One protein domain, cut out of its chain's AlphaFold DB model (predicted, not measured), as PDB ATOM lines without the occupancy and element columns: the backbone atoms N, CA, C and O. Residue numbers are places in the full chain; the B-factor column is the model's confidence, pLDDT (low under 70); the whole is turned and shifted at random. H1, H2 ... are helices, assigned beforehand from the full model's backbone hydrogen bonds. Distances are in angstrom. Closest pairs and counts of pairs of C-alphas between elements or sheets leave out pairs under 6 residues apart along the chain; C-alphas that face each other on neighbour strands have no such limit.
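This is residues 2 to 99 and 291 to 352 of the 352 residues of an uncharacterized protein of Candidatus Melainabacteria bacterium (UniProt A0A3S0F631). Two crossed pairs of long helices, H3 with H6 and H4 with H5, are set end to end and make an elongated body, with the short helices H2 and H7 at the far end of the H3 and H6 pair. H1 sticks out with residues 2 to 11 beside the other pair, and a long link, residues 14 to 29, runs from it along the body to H2. The printed part has 160 residues, with seven named helices, H1 to H7 in chain order, and no named strand: all helix. It is loose, with a radius of gyration of the C-alphas of 18.7 A and spans of 57 by 42 by 28 A.

H3, residues 46 to 65, and H6, residues 318 to 337, touch at a steep tilt of 51 degrees, opposite ways; their closest C-alphas, of Arg 54 and Ala 322, are 4.7 A apart. H4, residues 73 to 92, and H5, residues 291 to 310, touch at 53 degrees, a steep tilt, opposite ways, closest at the C-alphas of Ala 77 and Ala 299, 4.6 A. Phe 65 alone of H3 touches H4, 5.8 A from Ala 79 by C-alphas. H5 and H6 only just touch, with 3 pairs of C-alphas within 8 A, the closest being Tyr 310 and Ala 324 at 5.9 A. H2, residues 30 to 36, is near H3. H7, residues 345 to 351, is close to but not clearly touching H6. H1, residues 2 to 13, touches no helix. Every O i to N i+4 pair is within hydrogen-bond range in H2 to H7, and 5 of 8 in H1.

H3 is 28.3 A long, H4 28.5 A, H5 28.4 A, H6 28.6 A and H1 17.9 A. C-alpha 2 begins H1 at (234.681, 303.275, 386.968), and C-alpha 351 ends H7 at (271.716, 290.454, 408.705).

Residues 100 to 290 are not printed; C-alphas 99 and 291 are 6.1 A apart. Mean pLDDT of the printed part is 76.5, and 35 residues are under 70, among them residues 2 to 30.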
ATOM      1  N   LYS A   2     235.291 303.908 385.757       29.64
ATOM      2  CA  LYS A   2     234.681 303.275 386.968       29.64
ATOM      3  C   LYS A   2     235.393 303.633 388.284       29.64
ATOM      4  O   LYS A   2     234.797 303.564 389.351       29.64
ATOM      5  N   ARG A   3     236.679 303.995 388.189       31.89
ATOM      6  CA  ARG A   3     237.466 304.561 389.281       31.89
ATOM      7  C   ARG A   3     237.014 305.975 389.639       31.89
ATOM      8  O   ARG A   3     236.764 306.165 390.794       31.89
ATOM      9  N   LEU A   4     236.784 306.926 388.736       34.91
ATOM     10  CA  LEU A   4     236.558 308.338 389.101       34.91
ATOM     11  C   LEU A   4     235.333 308.568 390.003       34.91
ATOM     12  O   LEU A   4     235.480 309.211 391.034       34.91
ATOM     13  N   ILE A   5     234.185 307.951 389.697       40.03
ATOM     14  CA  ILE A   5     233.001 307.959 390.576       40.03
ATOM     15  C   ILE A   5     233.319 307.213 391.881       40.03
ATOM     16  O   ILE A   5     233.190 307.781 392.956       40.03
ATOM     17  N   LYS A   6     233.899 306.006 391.819       34.09
ATOM     18  CA  LYS A   6     234.334 305.264 393.019       34.09
ATOM     19  C   LYS A   6     235.476 305.926 393.806       34.09
ATOM     20  O   LYS A   6     235.636 305.608 394.967       34.09
ATOM     21  N   THR A   7     236.274 306.818 393.232       36.44
ATOM     22  CA  THR A   7     237.445 307.475 393.836       36.44
ATOM     23  C   THR A   7     237.025 308.817 394.424       36.44
ATOM     24  O   THR A   7     237.464 309.152 395.519       36.44
ATOM     25  N   LEU A   8     236.099 309.528 393.769       38.22
ATOM     26  CA  LEU A   8     235.335 310.619 394.376       38.22
ATOM     27  C   LEU A   8     234.514 310.126 395.575       38.22
ATOM     28  O   LEU A   8     234.434 310.848 396.559       38.22
ATOM     29  N   LEU A   9     233.955 308.912 395.511       41.44
ATOM     30  CA  LEU A   9     233.061 308.346 396.532       41.44
ATOM     31  C   LEU A   9     233.781 307.565 397.648       41.44
ATOM     32  O   LEU A   9     233.481 307.759 398.822       41.44
ATOM     33  N   ALA A  10     234.758 306.708 397.331       36.47
ATOM     34  CA  ALA A  10     235.497 305.929 398.334       36.47
ATOM     35  C   ALA A  10     236.595 306.755 399.017       36.47
ATOM     36  O   ALA A  10     236.944 306.500 400.163       36.47
ATOM     37  N   GLY A  11     237.127 307.777 398.343       34.84
ATOM     38  CA  GLY A  11     238.244 308.578 398.841       34.84
ATOM     39  C   GLY A  11     237.883 309.648 399.871       34.84
ATOM     40  O   GLY A  11     238.747 310.466 400.168       34.84
ATOM     41  N   ILE A  12     236.646 309.702 400.376       41.06
ATOM     42  CA  ILE A  12     236.208 310.754 401.314       41.06
ATOM     43  C   ILE A  12     235.914 310.199 402.709       41.06
ATOM     44  O   ILE A  12     236.322 310.800 403.694       41.06
ATOM     45  N   ILE A  13     235.233 309.054 402.800       38.78
ATOM     46  CA  ILE A  13     234.873 308.447 404.090       38.78
ATOM     47  C   ILE A  13     235.917 307.391 404.497       38.78
ATOM     48  O   ILE A  13     236.324 307.353 405.651       38.78
ATOM     49  N   PHE A  14     236.442 306.595 403.554       35.88
ATOM     50  CA  PHE A  14     237.437 305.549 403.856       35.88
ATOM     51  C   PHE A  14     238.877 306.061 404.001       35.88
ATOM     52  O   PHE A  14     239.674 305.437 404.690       35.88
ATOM     53  N   SER A  15     239.227 307.186 403.375       38.03
ATOM     54  CA  SER A  15     240.571 307.785 403.463       38.03
ATOM     55  C   SER A  15     240.825 308.506 404.789       38.03
ATOM     56  O   SER A  15     241.969 308.589 405.220       38.03
ATOM     57  N   LEU A  16     239.765 308.983 405.450       38.06
ATOM     58  CA  LEU A  16     239.823 309.516 406.816       38.06
ATOM     59  C   LEU A  16     239.902 308.393 407.865       38.06
ATOM     60  O   LEU A  16     240.545 308.555 408.898       38.06
ATOM     61  N   LEU A  17     239.312 307.231 407.559       41.06
ATOM     62  CA  LEU A  17     239.343 306.025 408.397       41.06
ATOM     63  C   LEU A  17     240.603 305.163 408.191       41.06
ATOM     64  O   LEU A  17     240.826 304.217 408.938       41.06
ATOM     65  N   GLY A  18     241.396 305.458 407.161       34.38
ATOM     66  CA  GLY A  18     242.463 304.587 406.667       34.38
ATOM     67  C   GLY A  18     243.876 304.960 407.098       34.38
ATOM     68  O   GLY A  18     244.818 304.425 406.527       34.38
ATOM     69  N   ALA A  19     244.062 305.872 408.050       37.59
ATOM     70  CA  ALA A  19     245.396 306.264 408.476       37.59
ATOM     71  C   ALA A  19     245.547 306.124 409.993       37.59
ATOM     72  O   ALA A  19     244.903 306.843 410.752       37.59
ATOM     73  N   HIS A  20     246.448 305.204 410.368       36.91
ATOM     74  CA  HIS A  20     247.239 305.131 411.614       36.91
ATOM     75  C   HIS A  20     247.145 303.831 412.428       36.91
ATOM     76  O   HIS A  20     247.579 303.802 413.574       36.91
ATOM     77  N   ALA A  21     246.722 302.724 411.810       37.12
ATOM     78  CA  ALA A  21     247.157 301.387 412.239       37.12
ATOM     79  C   ALA A  21     248.244 300.780 411.326       37.12
ATOM     80  O   ALA A  21     248.597 299.618 411.490       37.12
ATOM     81  N   ASP A  22     248.831 301.562 410.412       37.41
ATOM     82  CA  ASP A  22     250.077 301.183 409.736       37.41
ATOM     83  C   ASP A  22     251.261 301.418 410.692       37.41
ATOM     84  O   ASP A  22     252.082 302.314 410.508       37.41
ATOM     85  N   ALA A  23     251.313 300.636 411.772       38.69
ATOM     86  CA  ALA A  23     252.563 300.347 412.479       38.69
ATOM     87  C   ALA A  23     253.233 299.071 411.938       38.69
ATOM     88  O   ALA A  23     254.279 298.668 412.428       38.69
ATOM     89  N   ALA A  24     252.655 298.454 410.911       40.88
ATOM     90  CA  ALA A  24     253.202 297.285 410.249       40.88
ATOM     91  C   ALA A  24     253.093 297.534 408.752       40.88
ATOM     92  O   ALA A  24     251.973 297.538 408.262       40.88
ATOM     93  N   ASN A  25     254.204 297.824 408.057       39.59
ATOM     94  CA  ASN A  25     254.401 297.488 406.629       39.59
ATOM     95  C   ASN A  25     255.697 298.023 405.986       39.59
ATOM     96  O   ASN A  25     255.815 298.009 404.759       39.59
ATOM     97  N   ALA A  26     256.724 298.403 406.748       36.03
ATOM     98  CA  ALA A  26     258.065 298.486 406.175       36.03
ATOM     99  C   ALA A  26     259.128 298.061 407.192       36.03
ATOM    100  O   ALA A  26     259.045 298.437 408.357       36.03
ATOM    101  N   PRO A  27     260.121 297.254 406.785       49.19
ATOM    102  CA  PRO A  27     261.285 297.030 407.629       49.19
ATOM    103  C   PRO A  27     262.034 298.335 407.859       49.19
ATOM    104  O   PRO A  27     262.240 299.088 406.913       49.19
ATOM    105  N   HIS A  28     262.502 298.546 409.078       55.41
ATOM    106  CA  HIS A  28     263.380 299.663 409.382       55.41
ATOM    107  C   HIS A  28     264.828 299.158 409.396       55.41
ATOM    108  O   HIS A  28     265.179 298.241 410.141       55.41
ATOM    109  N   THR A  29     265.680 299.749 408.567       65.31
ATOM    110  CA  THR A  29     267.139 299.724 408.718       65.31
ATOM    111  C   THR A  29     267.541 300.354 410.059       65.31
ATOM    112  O   THR A  29     266.777 301.128 410.623       65.31
ATOM    113  N   ILE A  30     268.756 300.119 410.575       66.75
ATOM    114  CA  ILE A  30     269.255 300.844 411.766       66.75
ATOM    115  C   ILE A  30     269.185 302.365 411.594       66.75
ATOM    116  O   ILE A  30     268.924 303.083 412.555       66.75
ATOM    117  N   ALA A  31     269.406 302.867 410.377       71.12
ATOM    118  CA  ALA A  31     269.275 304.289 410.083       71.12
ATOM    119  C   ALA A  31     267.817 304.767 410.211       71.12
ATOM    120  O   ALA A  31     267.582 305.794 410.838       71.12
ATOM    121  N   GLU A  32     266.851 304.005 409.688       70.94
ATOM    122  CA  GLU A  32     265.416 304.296 409.831       70.94
ATOM    123  C   GLU A  32     264.948 304.136 411.284       70.94
ATOM    124  O   GLU A  32     264.257 305.006 411.799       70.94
ATOM    125  N   LEU A  33     265.414 303.106 412.002       68.94
ATOM    126  CA  LEU A  33     265.158 302.947 413.435       68.94
ATOM    127  C   LEU A  33     265.706 304.133 414.228       68.94
ATOM    128  O   LEU A  33     265.020 304.630 415.103       68.94
ATOM    129  N   ARG A  34     266.912 304.629 413.929       73.50
ATOM    130  CA  ARG A  34     267.462 305.826 414.591       73.50
ATOM    131  C   ARG A  34     266.767 307.121 414.167       73.50
ATOM    132  O   ARG A  34     266.787 308.082 414.929       73.50
ATOM    133  N   GLN A  35     266.169 307.171 412.978       76.12
ATOM    134  CA  GLN A  35     265.349 308.303 412.549       76.12
ATOM    135  C   GLN A  35     264.022 308.346 413.319       76.12
ATOM    136  O   GLN A  35     263.620 309.417 413.773       76.12
ATOM    137  N   ASP A  36     263.380 307.193 413.493       66.31
ATOM    138  CA  ASP A  36     262.112 307.071 414.217       66.31
ATOM    139  C   ASP A  36     262.312 307.078 415.746       66.31
ATOM    140  O   ASP A  36     261.449 307.545 416.490       66.31
ATOM    141  N   TYR A  37     263.484 306.626 416.209       68.88
ATOM    142  CA  TYR A  37     263.878 306.482 417.612       68.88
ATOM    143  C   TYR A  37     265.272 307.089 417.876       68.88
ATOM    144  O   TYR A  37     266.247 306.364 418.086       68.88
ATOM    145  N   PRO A  38     265.409 308.426 417.894       68.62
ATOM    146  CA  PRO A  38     266.709 309.094 418.022       68.62
ATOM    147  C   PRO A  38     267.420 308.865 419.365       68.62
ATOM    148  O   PRO A  38     268.621 309.105 419.462       68.62
ATOM    149  N   GLU A  39     266.715 308.373 420.389       70.88
ATOM    150  CA  GLU A  39     267.304 308.011 421.689       70.88
ATOM    151  C   GLU A  39     267.928 306.605 421.718       70.88
ATOM    152  O   GLU A  39     268.442 306.177 422.751       70.88
ATOM    153  N   LEU A  40     267.908 305.875 420.597       69.00
ATOM    154  CA  LEU A  40     268.496 304.543 420.500       69.00
ATOM    155  C   LEU A  40     270.026 304.606 420.725       69.00
ATOM    156  O   LEU A  40     270.741 305.194 419.902       69.00
ATOM    157  N   PRO A  41     270.563 303.998 421.802       70.06
ATOM    158  CA  PRO A  41     271.992 304.049 422.094       70.06
ATOM    159  C   PRO A  41     272.806 303.257 421.061       70.06
ATOM    160  O   PRO A  41     272.302 302.355 420.394       70.06
ATOM    161  N   ALA A  42     274.095 303.579 420.934       72.00
ATOM    162  CA  ALA A  42     275.031 302.751 420.174       72.00
ATOM    163  C   ALA A  42     275.351 301.456 420.943       72.00
ATOM    164  O   ALA A  42     275.637 301.508 422.138       72.00
ATOM    165  N   GLY A  43     275.339 300.316 420.250       68.75
ATOM    166  CA  GLY A  43     275.608 298.985 420.798       68.75
ATOM    167  C   GLY A  43     274.411 298.341 421.502       68.75
ATOM    168  O   GLY A  43     274.595 297.683 422.524       68.75
ATOM    169  N   PHE A  44     273.186 298.562 421.019       72.81
ATOM    170  CA  PHE A  44     271.975 298.060 421.685       72.81
ATOM    171  C   PHE A  44     271.762 296.539 421.503       72.81
ATOM    172  O   PHE A  44     272.236 295.935 420.541       72.81
ATOM    173  N   ASP A  45     271.010 295.924 422.420       78.31
ATOM    174  CA  ASP A  45     270.492 294.549 422.327       78.31
ATOM    175  C   ASP A  45     268.961 294.533 422.149       78.31
ATOM    176  O   ASP A  45     268.307 295.578 422.177       78.31
ATOM    177  N   ASP A  46     268.368 293.352 421.950       76.50
ATOM    178  CA  ASP A  46     266.921 293.193 421.762       76.50
ATOM    179  C   ASP A  46     266.097 293.778 422.921       76.50
ATOM    180  O   ASP A  46     265.038 294.365 422.692       76.50
ATOM    181  N   LYS A  47     266.603 293.679 424.156       81.44
ATOM    182  CA  LYS A  47     265.989 294.277 425.346       81.44
ATOM    183  C   LYS A  47     266.023 295.807 425.307       81.44
ATOM    184  O   LYS A  47     265.014 296.447 425.596       81.44
ATOM    185  N   SER A  48     267.158 296.397 424.957       79.12
ATOM    186  CA  SER A  48     267.326 297.851 424.878       79.12
ATOM    187  C   SER A  48     266.535 298.439 423.706       79.12
ATOM    188  O   SER A  48     265.909 299.486 423.856       79.12
ATOM    189  N   LEU A  49     266.491 297.738 422.567       78.31
ATOM    190  CA  LEU A  49     265.624 298.083 421.438       78.31
ATOM    191  C   LEU A  49     264.151 298.062 421.853       78.31
ATOM    192  O   LEU A  49     263.424 299.007 421.565       78.31
ATOM    193  N   TYR A  50     263.720 297.013 422.558       81.56
ATOM    194  CA  TYR A  50     262.355 296.908 423.063       81.56
ATOM    195  C   TYR A  50     261.976 298.102 423.956       81.56
ATOM    196  O   TYR A  50     260.939 298.718 423.722       81.56
ATOM    197  N   GLU A  51     262.816 298.476 424.930       81.81
ATOM    198  CA  GLU A  51     262.526 299.606 425.828       81.81
ATOM    199  C   GLU A  51     262.436 300.948 425.089       81.81
ATOM    200  O   GLU A  51     261.538 301.743 425.368       81.81
ATOM    201  N   VAL A  52     263.323 301.188 424.118       78.50
ATOM    202  CA  VAL A  52     263.302 302.414 423.306       78.50
ATOM    203  C   VAL A  52     262.040 302.477 422.442       78.50
ATOM    204  O   VAL A  52     261.350 303.496 422.442       78.50
ATOM    205  N   VAL A  53     261.692 301.383 421.753       75.31
ATOM    206  CA  VAL A  53     260.477 301.307 420.921       75.31
ATOM    207  C   VAL A  53     259.228 301.484 421.778       75.31
ATOM    208  O   VAL A  53     258.315 302.211 421.387       75.31
ATOM    209  N   ARG A  54     259.191 300.870 422.965       83.38
ATOM    210  CA  ARG A  54     258.091 301.016 423.922       83.38
ATOM    211  C   ARG A  54     257.920 302.485 424.321       83.38
ATOM    212  O   ARG A  54     256.848 303.049 424.114       83.38
ATOM    213  N   ALA A  55     258.972 303.124 424.837       78.81
ATOM    214  CA  ALA A  55     258.909 304.509 425.308       78.81
ATOM    215  C   ALA A  55     258.526 305.498 424.194       78.81
ATOM    216  O   ALA A  55     257.678 306.367 424.385       78.81
ATOM    217  N   ALA A  56     259.102 305.346 423.004       75.19
ATOM    218  CA  ALA A  56     258.796 306.226 421.887       75.19
ATOM    219  C   ALA A  56     257.405 305.983 421.288       75.19
ATOM    220  O   ALA A  56     256.771 306.930 420.821       75.19
ATOM    221  N   THR A  57     256.899 304.746 421.337       76.44
ATOM    222  CA  THR A  57     255.509 304.462 420.961       76.44
ATOM    223  C   THR A  57     254.553 305.199 421.894       76.44
ATOM    224  O   THR A  57     253.672 305.895 421.403       76.44
ATOM    225  N   ALA A  58     254.757 305.133 423.215       77.56
ATOM    226  CA  ALA A  58     253.944 305.886 424.173       77.56
ATOM    227  C   ALA A  58     253.934 307.396 423.861       77.56
ATOM    228  O   ALA A  58     252.868 307.979 423.645       77.56
ATOM    229  N   LEU A  59     255.119 307.995 423.686       77.19
ATOM    230  CA  LEU A  59     255.269 309.415 423.335       77.19
ATOM    231  C   LEU A  59     254.586 309.785 422.010       77.19
ATOM    232  O   LEU A  59     254.050 310.887 421.865       77.19
ATOM    233  N   LYS A  60     254.597 308.886 421.022       79.31
ATOM    234  CA  LYS A  60     253.910 309.109 419.746       79.31
ATOM    235  C   LYS A  60     252.401 309.223 419.948       79.31
ATOM    236  O   LYS A  60     251.805 310.151 419.411       79.31
ATOM    237  N   PHE A  61     251.793 308.329 420.728       80.50
ATOM    238  CA  PHE A  61     250.358 308.388 421.025       80.50
ATOM    239  C   PHE A  61     250.000 309.652 421.817       80.50
ATOM    240  O   PHE A  61     249.036 310.333 421.465       80.50
ATOM    241  N   GLU A  62     250.806 310.014 422.819       84.94
ATOM    242  CA  GLU A  62     250.652 311.273 423.559       84.94
ATOM    243  C   GLU A  62     250.650 312.486 422.630       84.94
ATOM    244  O   GLU A  62     249.750 313.321 422.696       84.94
ATOM    245  N   ARG A  63     251.617 312.568 421.712       84.25
ATOM    246  CA  ARG A  63     251.735 313.685 420.769       84.25
ATOM    247  C   ARG A  63     250.601 313.708 419.748       84.25
ATOM    248  O   ARG A  63     250.012 314.762 419.519       84.25
ATOM    249  N   ASP A  64     250.338 312.577 419.102       81.69
ATOM    250  CA  ASP A  64     249.437 312.511 417.948       81.69
ATOM    251  C   ASP A  64     247.973 312.723 418.377       81.69
ATOM    252  O   ASP A  64     247.210 313.366 417.653       81.69
ATOM    253  N   PHE A  65     247.607 312.272 419.583       84.19
ATOM    254  CA  PHE A  65     246.252 312.393 420.136       84.19
ATOM    255  C   PHE A  65     246.125 313.420 421.271       84.19
ATOM    256  O   PHE A  65     245.031 313.605 421.808       84.19
ATOM    257  N   ASN A  66     247.211 314.125 421.614       88.94
ATOM    258  CA  ASN A  66     247.284 315.067 422.735       88.94
ATOM    259  C   ASN A  66     246.806 314.435 424.063       88.94
ATOM    260  O   ASN A  66     245.988 315.014 424.784       88.94
ATOM    261  N   LEU A  67     247.288 313.221 424.338       89.19
ATOM    262  CA  LEU A  67     247.030 312.476 425.573       89.19
ATOM    263  C   LEU A  67     248.088 312.818 426.629       89.19
ATOM    264  O   LEU A  67     249.201 313.221 426.298       89.19
ATOM    265  N   HIS A  68     247.742 312.663 427.905       89.94
ATOM    266  CA  HIS A  68     248.716 312.720 428.997       89.94
ATOM    267  C   HIS A  68     249.406 311.366 429.190       89.94
ATOM    268  O   HIS A  68     248.813 310.342 428.860       89.94
ATOM    269  N   ALA A  69     250.584 311.354 429.811       89.19
ATOM    270  CA  ALA A  69     251.233 310.113 430.226       89.19
ATOM    271  C   ALA A  69     250.339 309.283 431.166       89.19
ATOM    272  O   ALA A  69     249.689 309.829 432.063       89.19
ATOM    273  N   GLY A  70     250.335 307.965 430.974       88.50
ATOM    274  CA  GLY A  70     249.507 307.012 431.713       88.50
ATOM    275  C   GLY A  70     248.045 306.982 431.263       88.50
ATOM    276  O   GLY A  70     247.169 306.706 432.078       88.50
ATOM    277  N   TRP A  71     247.762 307.307 429.998       94.19
ATOM    278  CA  TRP A  71     246.398 307.278 429.467       94.19
ATOM    279  C   TRP A  71     245.797 305.865 429.444       94.19
ATOM    280  O   TRP A  71     246.484 304.859 429.270       94.19
ATOM    281  N   SER A  72     244.477 305.804 429.584       95.69
ATOM    282  CA  SER A  72     243.666 304.592 429.463       95.69
ATOM    283  C   SER A  72     243.190 304.346 428.030       95.69
ATOM    284  O   SER A  72     243.039 305.278 427.236       95.69
ATOM    285  N   GLY A  73     242.866 303.094 427.703       92.19
ATOM    286  CA  GLY A  73     242.269 302.750 426.410       92.19
ATOM    287  C   GLY A  73     241.021 303.567 426.051       92.19
ATOM    288  O   GLY A  73     240.869 303.984 424.903       92.19
ATOM    289  N   ASP A  74     240.180 303.884 427.039       95.19
ATOM    290  CA  ASP A  74     238.993 304.724 426.847       95.19
ATOM    291  C   ASP A  74     239.364 306.171 426.486       95.19
ATOM    292  O   ASP A  74     238.758 306.765 425.591       95.19
ATOM    293  N   GLU A  75     240.377 306.747 427.141       95.25
ATOM    294  CA  GLU A  75     240.876 308.093 426.826       95.25
ATOM    295  C   GLU A  75     241.463 308.158 425.419       95.25
ATOM    296  O   GLU A  75     241.155 309.093 424.673       95.25
ATOM    297  N   TYR A  76     242.236 307.141 425.023       92.81
ATOM    298  CA  TYR A  76     242.727 307.008 423.655       92.81
ATOM    299  C   TYR A  76     241.576 306.940 422.646       92.81
ATOM    300  O   TYR A  76     241.531 307.732 421.702       92.81
ATOM    301  N   ALA A  77     240.618 306.034 422.856       92.94
ATOM    302  CA  ALA A  77     239.493 305.837 421.948       92.94
ATOM    303  C   ALA A  77     238.673 307.127 421.772       92.94
ATOM    304  O   ALA A  77     238.277 307.481 420.658       92.94
ATOM    305  N   GLN A  78     238.468 307.874 422.859       96.06
ATOM    306  CA  GLN A  78     237.790 309.169 422.837       96.06
ATOM    307  C   GLN A  78     238.608 310.257 422.133       96.06
ATOM    308  O   GLN A  78     238.047 311.040 421.362       96.06
ATOM    309  N   ALA A  79     239.921 310.324 422.357       92.31
ATOM    310  CA  ALA A  79     240.786 311.281 421.673       92.31
ATOM    311  C   ALA A  79     240.825 311.022 420.158       92.31
ATOM    312  O   ALA A  79     240.631 311.955 419.371       92.31
ATOM    313  N   TYR A  80     240.951 309.754 419.754       88.94
ATOM    314  CA  TYR A  80     240.869 309.328 418.358       88.94
ATOM    315  C   TYR A  80     239.530 309.736 417.726       88.94
ATOM    316  O   TYR A  80     239.499 310.382 416.676       88.94
ATOM    317  N   ALA A  81     238.409 309.431 418.389       92.00
ATOM    318  CA  ALA A  81     237.076 309.783 417.905       92.00
ATOM    319  C   ALA A  81     236.901 311.298 417.712       92.00
ATOM    320  O   ALA A  81     236.380 311.743 416.687       92.00
ATOM    321  N   ARG A  82     237.388 312.114 418.655       92.38
ATOM    322  CA  ARG A  82     237.346 313.584 418.557       92.38
ATOM    323  C   ARG A  82     238.200 314.116 417.413       92.38
ATOM    324  O   ARG A  82     237.781 315.053 416.732       92.38
ATOM    325  N   GLN A  83     239.378 313.538 417.183       89.88
ATOM    326  CA  GLN A  83     240.218 313.904 416.046       89.88
ATOM    327  C   GLN A  83     239.517 313.586 414.723       89.88
ATOM    328  O   GLN A  83     239.465 314.445 413.842       89.88
ATOM    329  N   GLN A  84     238.913 312.404 414.605       86.38
ATOM    330  CA  GLN A  84     238.140 312.018 413.424       86.38
ATOM    331  C   GLN A  84     236.951 312.956 413.192       86.38
ATOM    332  O   GLN A  84     236.767 313.456 412.082       86.38
ATOM    333  N   LEU A  85     236.198 313.302 414.241       90.25
ATOM    334  CA  LEU A  85     235.119 314.285 414.127       90.25
ATOM    335  C   LEU A  85     235.624 315.665 413.712       90.25
ATOM    336  O   LEU A  85     234.998 316.319 412.880       90.25
ATOM    337  N   ARG A  86     236.774 316.110 414.227       89.19
ATOM    338  CA  ARG A  86     237.401 317.362 413.785       89.19
ATOM    339  C   ARG A  86     237.725 317.326 412.290       89.19
ATOM    340  O   ARG A  86     237.496 318.326 411.612       89.19
ATOM    341  N   LEU A  87     238.240 316.208 411.776       87.81
ATOM    342  CA  LEU A  87     238.516 316.049 410.346       87.81
ATOM    343  C   LEU A  87     237.231 316.055 409.520       87.81
ATOM    344  O   LEU A  87     237.184 316.731 408.499       87.81
ATOM    345  N   VAL A  88     236.178 315.378 409.984       86.50
ATOM    346  CA  VAL A  88     234.849 315.401 409.356       86.50
ATOM    347  C   VAL A  88     234.304 316.831 409.298       86.50
ATOM    348  O   VAL A  88     233.928 317.293 408.222       86.50
ATOM    349  N   ARG A  89     234.336 317.577 410.410       90.50
ATOM    350  CA  ARG A  89     233.912 318.988 410.453       90.50
ATOM    351  C   ARG A  89     234.704 319.858 409.487       90.50
ATOM    352  O   ARG A  89     234.108 320.564 408.689       90.50
ATOM    353  N   LEU A  90     236.036 319.781 409.520       89.12
ATOM    354  CA  LEU A  90     236.900 320.559 408.629       89.12
ATOM    355  C   LEU A  90     236.646 320.205 407.162       89.12
ATOM    356  O   LEU A  90     236.582 321.074 406.295       89.12
ATOM    357  N   TYR A  91     236.512 318.911 406.881       86.88
ATOM    358  CA  TYR A  91     236.327 318.434 405.530       86.88
ATOM    359  C   TYR A  91     234.964 318.823 404.975       86.88
ATOM    360  O   TYR A  91     234.899 319.125 403.792       86.88
ATOM    361  N   PHE A  92     233.893 318.834 405.765       86.50
ATOM    362  CA  PHE A  92     232.550 319.192 405.298       86.50
ATOM    363  C   PHE A  92     232.135 320.632 405.617       86.50
ATOM    364  O   PHE A  92     231.043 321.017 405.224       86.50
ATOM    365  N   ASP A  93     233.018 321.419 406.238       91.44
ATOM    366  CA  ASP A  93     232.748 322.784 406.706       91.44
ATOM    367  C   ASP A  93     231.526 322.849 407.641       91.44
ATOM    368  O   ASP A  93     230.570 323.585 407.415       91.44
ATOM    369  N   MET A  94     231.527 321.993 408.665       91.31
ATOM    370  CA  MET A  94     230.414 321.854 409.607       91.31
ATOM    371  C   MET A  94     230.753 322.400 410.992       91.31
ATOM    372  O   MET A  94     231.845 322.173 411.523       91.31
ATOM    373  N   ASP A  95     229.752 323.018 411.615       94.00
ATOM    374  CA  ASP A  95     229.791 323.432 413.014       94.00
ATOM    375  C   ASP A  95     229.703 322.244 413.987       94.00
ATOM    376  O   ASP A  95     229.358 321.111 413.636       94.00
ATOM    377  N   THR A  96     230.002 322.516 415.260       92.81
ATOM    378  CA  THR A  96     229.793 321.556 416.350       92.81
ATOM    379  C   THR A  96     228.309 321.269 416.558       92.81
ATOM    380  O   THR A  96     227.487 322.180 416.499       92.81
ATOM    381  N   GLY A  97     227.976 320.030 416.905       92.31
ATOM    382  CA  GLY A  97     226.608 319.593 417.159       92.31
ATOM    383  C   GLY A  97     225.826 319.255 415.893       92.31
ATOM    384  O   GLY A  97     224.596 319.270 415.934       92.31
ATOM    385  N   PHE A  98     226.507 318.958 414.780       93.38
ATOM    386  CA  PHE A  98     225.830 318.617 413.534       93.38
ATOM    387  C   PHE A  98     224.954 317.359 413.667       93.38
ATOM    388  O   PHE A  98     225.215 316.448 414.465       93.38
ATOM    389  N   THR A  99     223.904 317.300 412.855       93.81
ATOM    390  CA  THR A  99     223.036 316.131 412.704       93.81
ATOM    391  C   THR A  99     223.436 315.305 411.488       93.81
ATOM    392  O   THR A  99     224.103 315.783 410.568       93.81
ATOM    393  N   GLU A 291     226.083 314.297 416.333       94.19
ATOM    394  CA  GLU A 291     227.536 314.246 416.429       94.19
ATOM    395  C   GLU A 291     228.051 313.434 417.635       94.19
ATOM    396  O   GLU A 291     228.988 312.656 417.484       94.19
ATOM    397  N   ASN A 292     227.434 313.564 418.815       95.44
ATOM    398  CA  ASN A 292     227.867 312.821 420.004       95.44
ATOM    399  C   ASN A 292     227.698 311.306 419.822       95.44
ATOM    400  O   ASN A 292     228.592 310.543 420.169       95.44
ATOM    401  N   GLN A 293     226.594 310.869 419.210       94.75
ATOM    402  CA  GLN A 293     226.383 309.451 418.900       94.75
ATOM    403  C   GLN A 293     227.392 308.939 417.865       94.75
ATOM    404  O   GLN A 293     227.846 307.800 417.964       94.75
ATOM    405  N   LEU A 294     227.781 309.780 416.900       93.38
ATOM    406  CA  LEU A 294     228.870 309.460 415.980       93.38
ATOM    407  C   LEU A 294     230.222 309.381 416.709       93.38
ATOM    408  O   LEU A 294     230.991 308.464 416.436       93.38
ATOM    409  N   CYS A 295     230.494 310.279 417.662       94.06
ATOM    410  CA  CYS A 295     231.690 310.236 418.512       94.06
ATOM    411  C   CYS A 295     231.783 308.910 419.271       94.06
ATOM    412  O   CYS A 295     232.806 308.234 419.214       94.06
ATOM    413  N   ASP A 296     230.699 308.515 419.941       95.31
ATOM    414  CA  ASP A 296     230.644 307.282 420.724       95.31
ATOM    415  C   ASP A 296     230.841 306.044 419.844       95.31
ATOM    416  O   ASP A 296     231.512 305.088 420.236       95.31
ATOM    417  N   HIS A 297     230.272 306.057 418.637       93.31
ATOM    418  CA  HIS A 297     230.467 304.991 417.657       93.31
ATOM    419  C   HIS A 297     231.926 304.897 417.200       93.31
ATOM    420  O   HIS A 297     232.497 303.807 417.191       93.31
ATOM    421  N   LEU A 298     232.546 306.031 416.864       91.44
ATOM    422  CA  LEU A 298     233.951 306.091 416.458       91.44
ATOM    423  C   LEU A 298     234.890 305.656 417.589       91.44
ATOM    424  O   LEU A 298     235.860 304.953 417.323       91.44
ATOM    425  N   ALA A 299     234.581 306.001 418.842       93.94
ATOM    426  CA  ALA A 299     235.354 305.557 419.998       93.94
ATOM    427  C   ALA A 299     235.281 304.029 420.155       93.94
ATOM    428  O   ALA A 299     236.308 303.371 420.291       93.94
ATOM    429  N   LYS A 300     234.088 303.435 420.033       92.69
ATOM    430  CA  LYS A 300     233.926 301.968 420.053       92.69
ATOM    431  C   LYS A 300     234.670 301.281 418.911       92.69
ATOM    432  O   LYS A 300     235.246 300.218 419.117       92.69
ATOM    433  N   GLN A 301     234.665 301.869 417.712       89.44
ATOM    434  CA  GLN A 301     235.444 301.347 416.586       89.44
ATOM    435  C   GLN A 301     236.951 301.429 416.858       89.44
ATOM    436  O   GLN A 301     237.652 300.452 416.610       89.44
ATOM    437  N   ALA A 302     237.442 302.548 417.397       88.31
ATOM    438  CA  ALA A 302     238.850 302.715 417.751       88.31
ATOM    439  C   ALA A 302     239.295 301.692 418.807       88.31
ATOM    440  O   ALA A 302     240.320 301.036 418.625       88.31
ATOM    441  N   ASP A 303     238.493 301.490 419.855       90.94
ATOM    442  CA  ASP A 303     238.749 300.474 420.880       90.94
ATOM    443  C   ASP A 303     238.757 299.054 420.288       90.94
ATOM    444  O   ASP A 303     239.696 298.289 420.506       90.94
ATOM    445  N   ALA A 304     237.762 298.711 419.462       85.94
ATOM    446  CA  ALA A 304     237.699 297.406 418.809       85.94
ATOM    447  C   ALA A 304     238.928 297.131 417.921       85.94
ATOM    448  O   ALA A 304     239.453 296.018 417.930       85.94
ATOM    449  N   VAL A 305     239.412 298.140 417.188       83.88
ATOM    450  CA  VAL A 305     240.630 298.038 416.369       83.88
ATOM    451  C   VAL A 305     241.870 297.838 417.243       83.88
ATOM    452  O   VAL A 305     242.685 296.973 416.934       83.88
ATOM    453  N   MET A 306     242.003 298.572 418.353       82.81
ATOM    454  CA  MET A 306     243.115 298.384 419.295       82.81
ATOM    455  C   MET A 306     243.134 296.971 419.872       82.81
ATOM    456  O   MET A 306     244.170 296.309 419.858       82.81
ATOM    457  N   ARG A 307     241.978 296.480 420.325       87.56
ATOM    458  CA  ARG A 307     241.836 295.119 420.855       87.56
ATOM    459  C   ARG A 307     242.173 294.064 419.817       87.56
ATOM    460  O   ARG A 307     242.857 293.102 420.142       87.56
ATOM    461  N   TRP A 308     241.721 294.247 418.579       82.38
ATOM    462  CA  TRP A 308     242.023 293.331 417.485       82.38
ATOM    463  C   TRP A 308     243.519 293.298 417.153       82.38
ATOM    464  O   TRP A 308     244.093 292.220 417.027       82.38
ATOM    465  N   ASN A 309     244.158 294.466 417.048       78.69
ATOM    466  CA  ASN A 309     245.561 294.573 416.647       78.69
ATOM    467  C   ASN A 309     246.532 294.079 417.725       78.69
ATOM    468  O   ASN A 309     247.569 293.513 417.391       78.69
ATOM    469  N   TYR A 310     246.205 294.290 419.002       79.81
ATOM    470  CA  TYR A 310     247.115 294.017 420.119       79.81
ATOM    471  C   TYR A 310     246.646 292.897 421.061       79.81
ATOM    472  O   TYR A 310     247.361 292.541 421.992       79.81
ATOM    473  N   GLY A 311     245.471 292.306 420.821       84.56
ATOM    474  CA  GLY A 311     244.974 291.141 421.561       84.56
ATOM    475  C   GLY A 311     244.452 291.437 422.973       84.56
ATOM    476  O   GLY A 311     244.524 290.568 423.839       84.56
ATOM    477  N   PHE A 312     243.941 292.643 423.240       89.94
ATOM    478  CA  PHE A 312     243.471 293.017 424.582       89.94
ATOM    479  C   PHE A 312     242.071 292.472 424.910       89.94
ATOM    480  O   PHE A 312     241.070 292.883 424.318       89.94
ATOM    481  N   GLU A 313     241.977 291.626 425.939       90.06
ATOM    482  CA  GLU A 313     240.706 291.059 426.429       90.06
ATOM    483  C   GLU A 313     240.042 291.889 427.547       90.06
ATOM    484  O   GLU A 313     238.853 291.729 427.816       90.06
ATOM    485  N   GLY A 314     240.785 292.794 428.191       91.12
ATOM    486  CA  GLY A 314     240.332 293.552 429.362       91.12
ATOM    487  C   GLY A 314     240.601 295.050 429.265       91.12
ATOM    488  O   GLY A 314     240.692 295.613 428.171       91.12
ATOM    489  N   HIS A 315     240.701 295.702 430.420       92.62
ATOM    490  CA  HIS A 315     241.249 297.051 430.485       92.62
ATOM    491  C   HIS A 315     242.703 297.036 429.989       92.62
ATOM    492  O   HIS A 315     243.422 296.073 430.250       92.62
ATOM    493  N   TYR A 316     243.088 298.072 429.252       93.44
ATOM    494  CA  TYR A 316     244.458 298.311 428.823       93.44
ATOM    495  C   TYR A 316     244.790 299.790 428.999       93.44
ATOM    496  O   TYR A 316     243.911 300.659 428.904       93.44
ATOM    497  N   GLU A 317     246.064 300.057 429.232       94.69
ATOM    498  CA  GLU A 317     246.630 301.389 429.413       94.69
ATOM    499  C   GLU A 317     247.760 301.630 428.399       94.69
ATOM    500  O   GLU A 317     248.163 300.734 427.650       94.69
ATOM    501  N   GLU A 318     248.292 302.849 428.380       91.81
ATOM    502  CA  GLU A 318     249.437 303.251 427.558       91.81
ATOM    503  C   GLU A 318     250.567 302.215 427.571       91.81
ATOM    504  O   GLU A 318     251.088 301.840 426.518       91.81
ATOM    505  N   TYR A 319     250.940 301.739 428.763       90.38
ATOM    506  CA  TYR A 319     252.049 300.804 428.924       90.38
ATOM    507  C   TYR A 319     251.801 299.481 428.189       90.38
ATOM    508  O   TYR A 319     252.728 298.934 427.584       90.38
ATOM    509  N   ASP A 320     250.563 298.980 428.205       91.12
ATOM    510  CA  ASP A 320     250.180 297.732 427.542       91.12
ATOM    511  C   ASP A 320     250.252 297.881 426.021       91.12
ATOM    512  O   ASP A 320     250.822 297.032 425.333       91.12
ATOM    513  N   VAL A 321     249.743 299.000 425.499       85.00
ATOM    514  CA  VAL A 321     249.796 299.340 424.069       85.00
ATOM    515  C   VAL A 321     251.235 299.475 423.595       85.00
ATOM    516  O   VAL A 321     251.631 298.837 422.618       85.00
ATOM    517  N   ALA A 322     252.032 300.269 424.306       82.88
ATOM    518  CA  ALA A 322     253.438 300.475 423.997       82.88
ATOM    519  C   ALA A 322     254.220 299.153 424.023       82.88
ATOM    520  O   ALA A 322     255.067 298.902 423.165       82.88
ATOM    521  N   THR A 323     253.911 298.282 424.987       84.69
ATOM    522  CA  THR A 323     254.513 296.953 425.113       84.69
ATOM    523  C   THR A 323     254.151 296.051 423.941       84.69
ATOM    524  O   THR A 323     255.048 295.448 423.350       84.69
ATOM    525  N   ALA A 324     252.868 295.961 423.587       83.06
ATOM    526  CA  ALA A 324     252.399 295.106 422.502       83.06
ATOM    527  C   ALA A 324     252.955 295.560 421.140       83.06
ATOM    528  O   ALA A 324     253.433 294.736 420.359       83.06
ATOM    529  N   ALA A 325     252.993 296.873 420.889       80.25
ATOM    530  CA  ALA A 325     253.607 297.445 419.693       80.25
ATOM    531  C   ALA A 325     255.108 297.135 419.602       80.25
ATOM    532  O   ALA A 325     255.585 296.664 418.566       80.25
ATOM    533  N   ALA A 326     255.848 297.318 420.700       79.25
ATOM    534  CA  ALA A 326     257.272 297.005 420.744       79.25
ATOM    535  C   ALA A 326     257.547 295.508 420.535       79.25
ATOM    536  O   ALA A 326     258.467 295.143 419.802       79.25
ATOM    537  N   GLN A 327     256.730 294.628 421.121       80.38
ATOM    538  CA  GLN A 327     256.832 293.182 420.903       80.38
ATOM    539  C   GLN A 327     256.593 292.801 419.439       80.38
ATOM    540  O   GLN A 327     257.366 292.006 418.901       80.38
ATOM    541  N   SER A 328     255.571 293.378 418.791       78.19
ATOM    542  CA  SER A 328     255.273 293.120 417.376       78.19
ATOM    543  C   SER A 328     256.438 293.530 416.478       78.19
ATOM    544  O   SER A 328     256.929 292.715 415.699       78.19
ATOM    545  N   LEU A 329     256.962 294.749 416.655       77.81
ATOM    546  CA  LEU A 329     258.079 295.246 415.849       77.81
ATOM    547  C   LEU A 329     259.340 294.388 416.025       77.81
ATOM    548  O   LEU A 329     259.980 294.000 415.047       77.81
ATOM    549  N   VAL A 330     259.691 294.032 417.266       78.19
ATOM    550  CA  VAL A 330     260.850 293.167 417.536       78.19
ATOM    551  C   VAL A 330     260.651 291.773 416.926       78.19
ATOM    552  O   VAL A 330     261.594 291.207 416.368       78.19
ATOM    553  N   ALA A 331     259.442 291.208 416.990       76.81
ATOM    554  CA  ALA A 331     259.132 289.922 416.367       76.81
ATOM    555  C   ALA A 331     259.261 289.972 414.834       76.81
ATOM    556  O   ALA A 331     259.864 289.073 414.243       76.81
ATOM    557  N   GLU A 332     258.768 291.031 414.194       76.56
ATOM    558  CA  GLU A 332     258.897 291.244 412.748       76.56
ATOM    559  C   GLU A 332     260.358 291.373 412.309       76.56
ATOM    560  O   GLU A 332     260.780 290.693 411.367       76.56
ATOM    561  N   ILE A 333     261.155 292.176 413.027       75.81
ATOM    562  CA  ILE A 333     262.600 292.316 412.793       75.81
ATOM    563  C   ILE A 333     263.277 290.939 412.880       75.81
ATOM    564  O   ILE A 333     264.026 290.559 411.975       75.81
ATOM    565  N   ARG A 334     262.964 290.140 413.911       82.06
ATOM    566  CA  ARG A 334     263.527 288.788 414.070       82.06
ATOM    567  C   ARG A 334     263.190 287.868 412.902       82.06
ATOM    568  O   ARG A 334     264.090 287.235 412.356       82.06
ATOM    569  N   ILE A 335     261.917 287.794 412.512       77.88
ATOM    570  CA  ILE A 335     261.458 286.927 411.414       77.88
ATOM    571  C   ILE A 335     262.139 287.327 410.107       77.88
ATOM    572  O   ILE A 335     262.660 286.474 409.385       77.88
ATOM    573  N   LYS A 336     262.156 288.627 409.812       80.81
ATOM    574  CA  LYS A 336     262.678 289.146 408.552       80.81
ATOM    575  C   LYS A 336     264.174 288.892 408.396       80.81
ATOM    576  O   LYS A 336     264.602 288.415 407.346       80.81
ATOM    577  N   TYR A 337     264.949 289.194 409.432       82.81
ATOM    578  CA  TYR A 337     266.409 289.105 409.403       82.81
ATOM    579  C   TYR A 337     266.941 287.764 409.925       82.81
ATOM    580  O   TYR A 337     268.148 287.584 410.056       82.81
ATOM    581  N   LYS A 338     266.046 286.800 410.197       84.88
ATOM    582  CA  LYS A 338     266.369 285.469 410.739       84.88
ATOM    583  C   LYS A 338     267.257 285.546 411.983       84.88
ATOM    584  O   LYS A 338     268.177 284.746 412.157       84.88
ATOM    585  N   LEU A 339     266.987 286.535 412.829       83.00
ATOM    586  CA  LEU A 339     267.789 286.781 414.016       83.00
ATOM    587  C   LEU A 339     267.456 285.761 415.110       83.00
ATOM    588  O   LEU A 339     266.322 285.275 415.188       83.00
ATOM    589  N   PRO A 340     268.430 285.434 415.976       83.56
ATOM    590  CA  PRO A 340     268.166 284.673 417.190       83.56
ATOM    591  C   PRO A 340     267.152 285.385 418.098       83.56
ATOM    592  O   PRO A 340     266.898 286.585 417.972       83.56
ATOM    593  N   LEU A 341     266.592 284.631 419.052       81.00
ATOM    594  CA  LEU A 341     265.628 285.162 420.023       81.00
ATOM    595  C   LEU A 341     266.187 286.381 420.772       81.00
ATOM    596  O   LEU A 341     265.454 287.334 420.987       81.00
ATOM    597  N   HIS A 342     267.479 286.368 421.089       86.06
ATOM    598  CA  HIS A 342     268.208 287.518 421.615       86.06
ATOM    599  C   HIS A 342     269.265 287.922 420.604       86.06
ATOM    600  O   HIS A 342     270.068 287.069 420.218       86.06
ATOM    601  N   PHE A 343     269.246 289.182 420.171       82.38
ATOM    602  CA  PHE A 343     270.179 289.694 419.174       82.38
ATOM    603  C   PHE A 343     270.831 291.010 419.601       82.38
ATOM    604  O   PHE A 343     270.232 291.792 420.336       82.38
ATOM    605  N   THR A 344     272.053 291.248 419.126       86.88
ATOM    606  CA  THR A 344     272.783 292.514 419.291       86.88
ATOM    607  C   THR A 344     272.679 293.391 418.043       86.88
ATOM    608  O   THR A 344     272.322 292.915 416.959       86.88
ATOM    609  N   GLU A 345     273.037 294.669 418.170       83.06
ATOM    610  CA  GLU A 345     273.158 295.596 417.042       83.06
ATOM    611  C   GLU A 345     274.095 295.045 415.952       83.06
ATOM    612  O   GLU A 345     273.778 295.164 414.772       83.06
ATOM    613  N   GLU A 346     275.210 294.392 416.299       85.62
ATOM    614  CA  GLU A 346     276.111 293.788 415.305       85.62
ATOM    615  C   GLU A 346     275.431 292.666 414.517       85.62
ATOM    616  O   GLU A 346     275.643 292.547 413.312       85.62
ATOM    617  N   GLN A 347     274.601 291.851 415.175       83.75
ATOM    618  CA  GLN A 347     273.870 290.769 414.513       83.75
ATOM    619  C   GLN A 347     272.777 291.307 413.593       83.75
ATOM    620  O   GLN A 347     272.614 290.794 412.488       83.75
ATOM    621  N   LEU A 348     272.064 292.354 414.018       81.88
ATOM    622  CA  LEU A 348     271.085 293.042 413.179       81.88
ATOM    623  C   LEU A 348     271.768 293.724 411.981       81.88
ATOM    624  O   LEU A 348     271.344 293.514 410.849       81.88
ATOM    625  N   ASN A 349     272.876 294.438 412.205       83.25
ATOM    626  CA  ASN A 349     273.674 295.066 411.147       83.25
ATOM    627  C   ASN A 349     274.242 294.058 410.142       83.25
ATOM    628  O   ASN A 349     274.335 294.373 408.964       83.25
ATOM    629  N   ALA A 350     274.646 292.868 410.591       84.62
ATOM    630  CA  ALA A 350     275.178 291.831 409.708       84.62
ATOM    631  C   ALA A 350     274.091 291.110 408.890       84.62
ATOM    632  O   ALA A 350     274.407 290.498 407.870       84.62
ATOM    633  N   ALA A 351     272.841 291.116 409.363       79.19
ATOM    634  CA  ALA A 351     271.716 290.454 408.705       79.19
ATOM    635  C   ALA A 351     270.985 291.348 407.687       79.19
ATOM    636  O   ALA A 351     270.256 290.828 406.837       79.19
ATOM    637  N   MET A 352     271.159 292.666 407.799       78.06
ATOM    638  CA  MET A 352     270.717 293.676 406.834       78.06
ATOM    639  C   MET A 352     271.681 293.781 405.655       78.06
ATOM    640  O   MET A 352     271.168 293.961 404.527       78.06
TER     641      MET A 352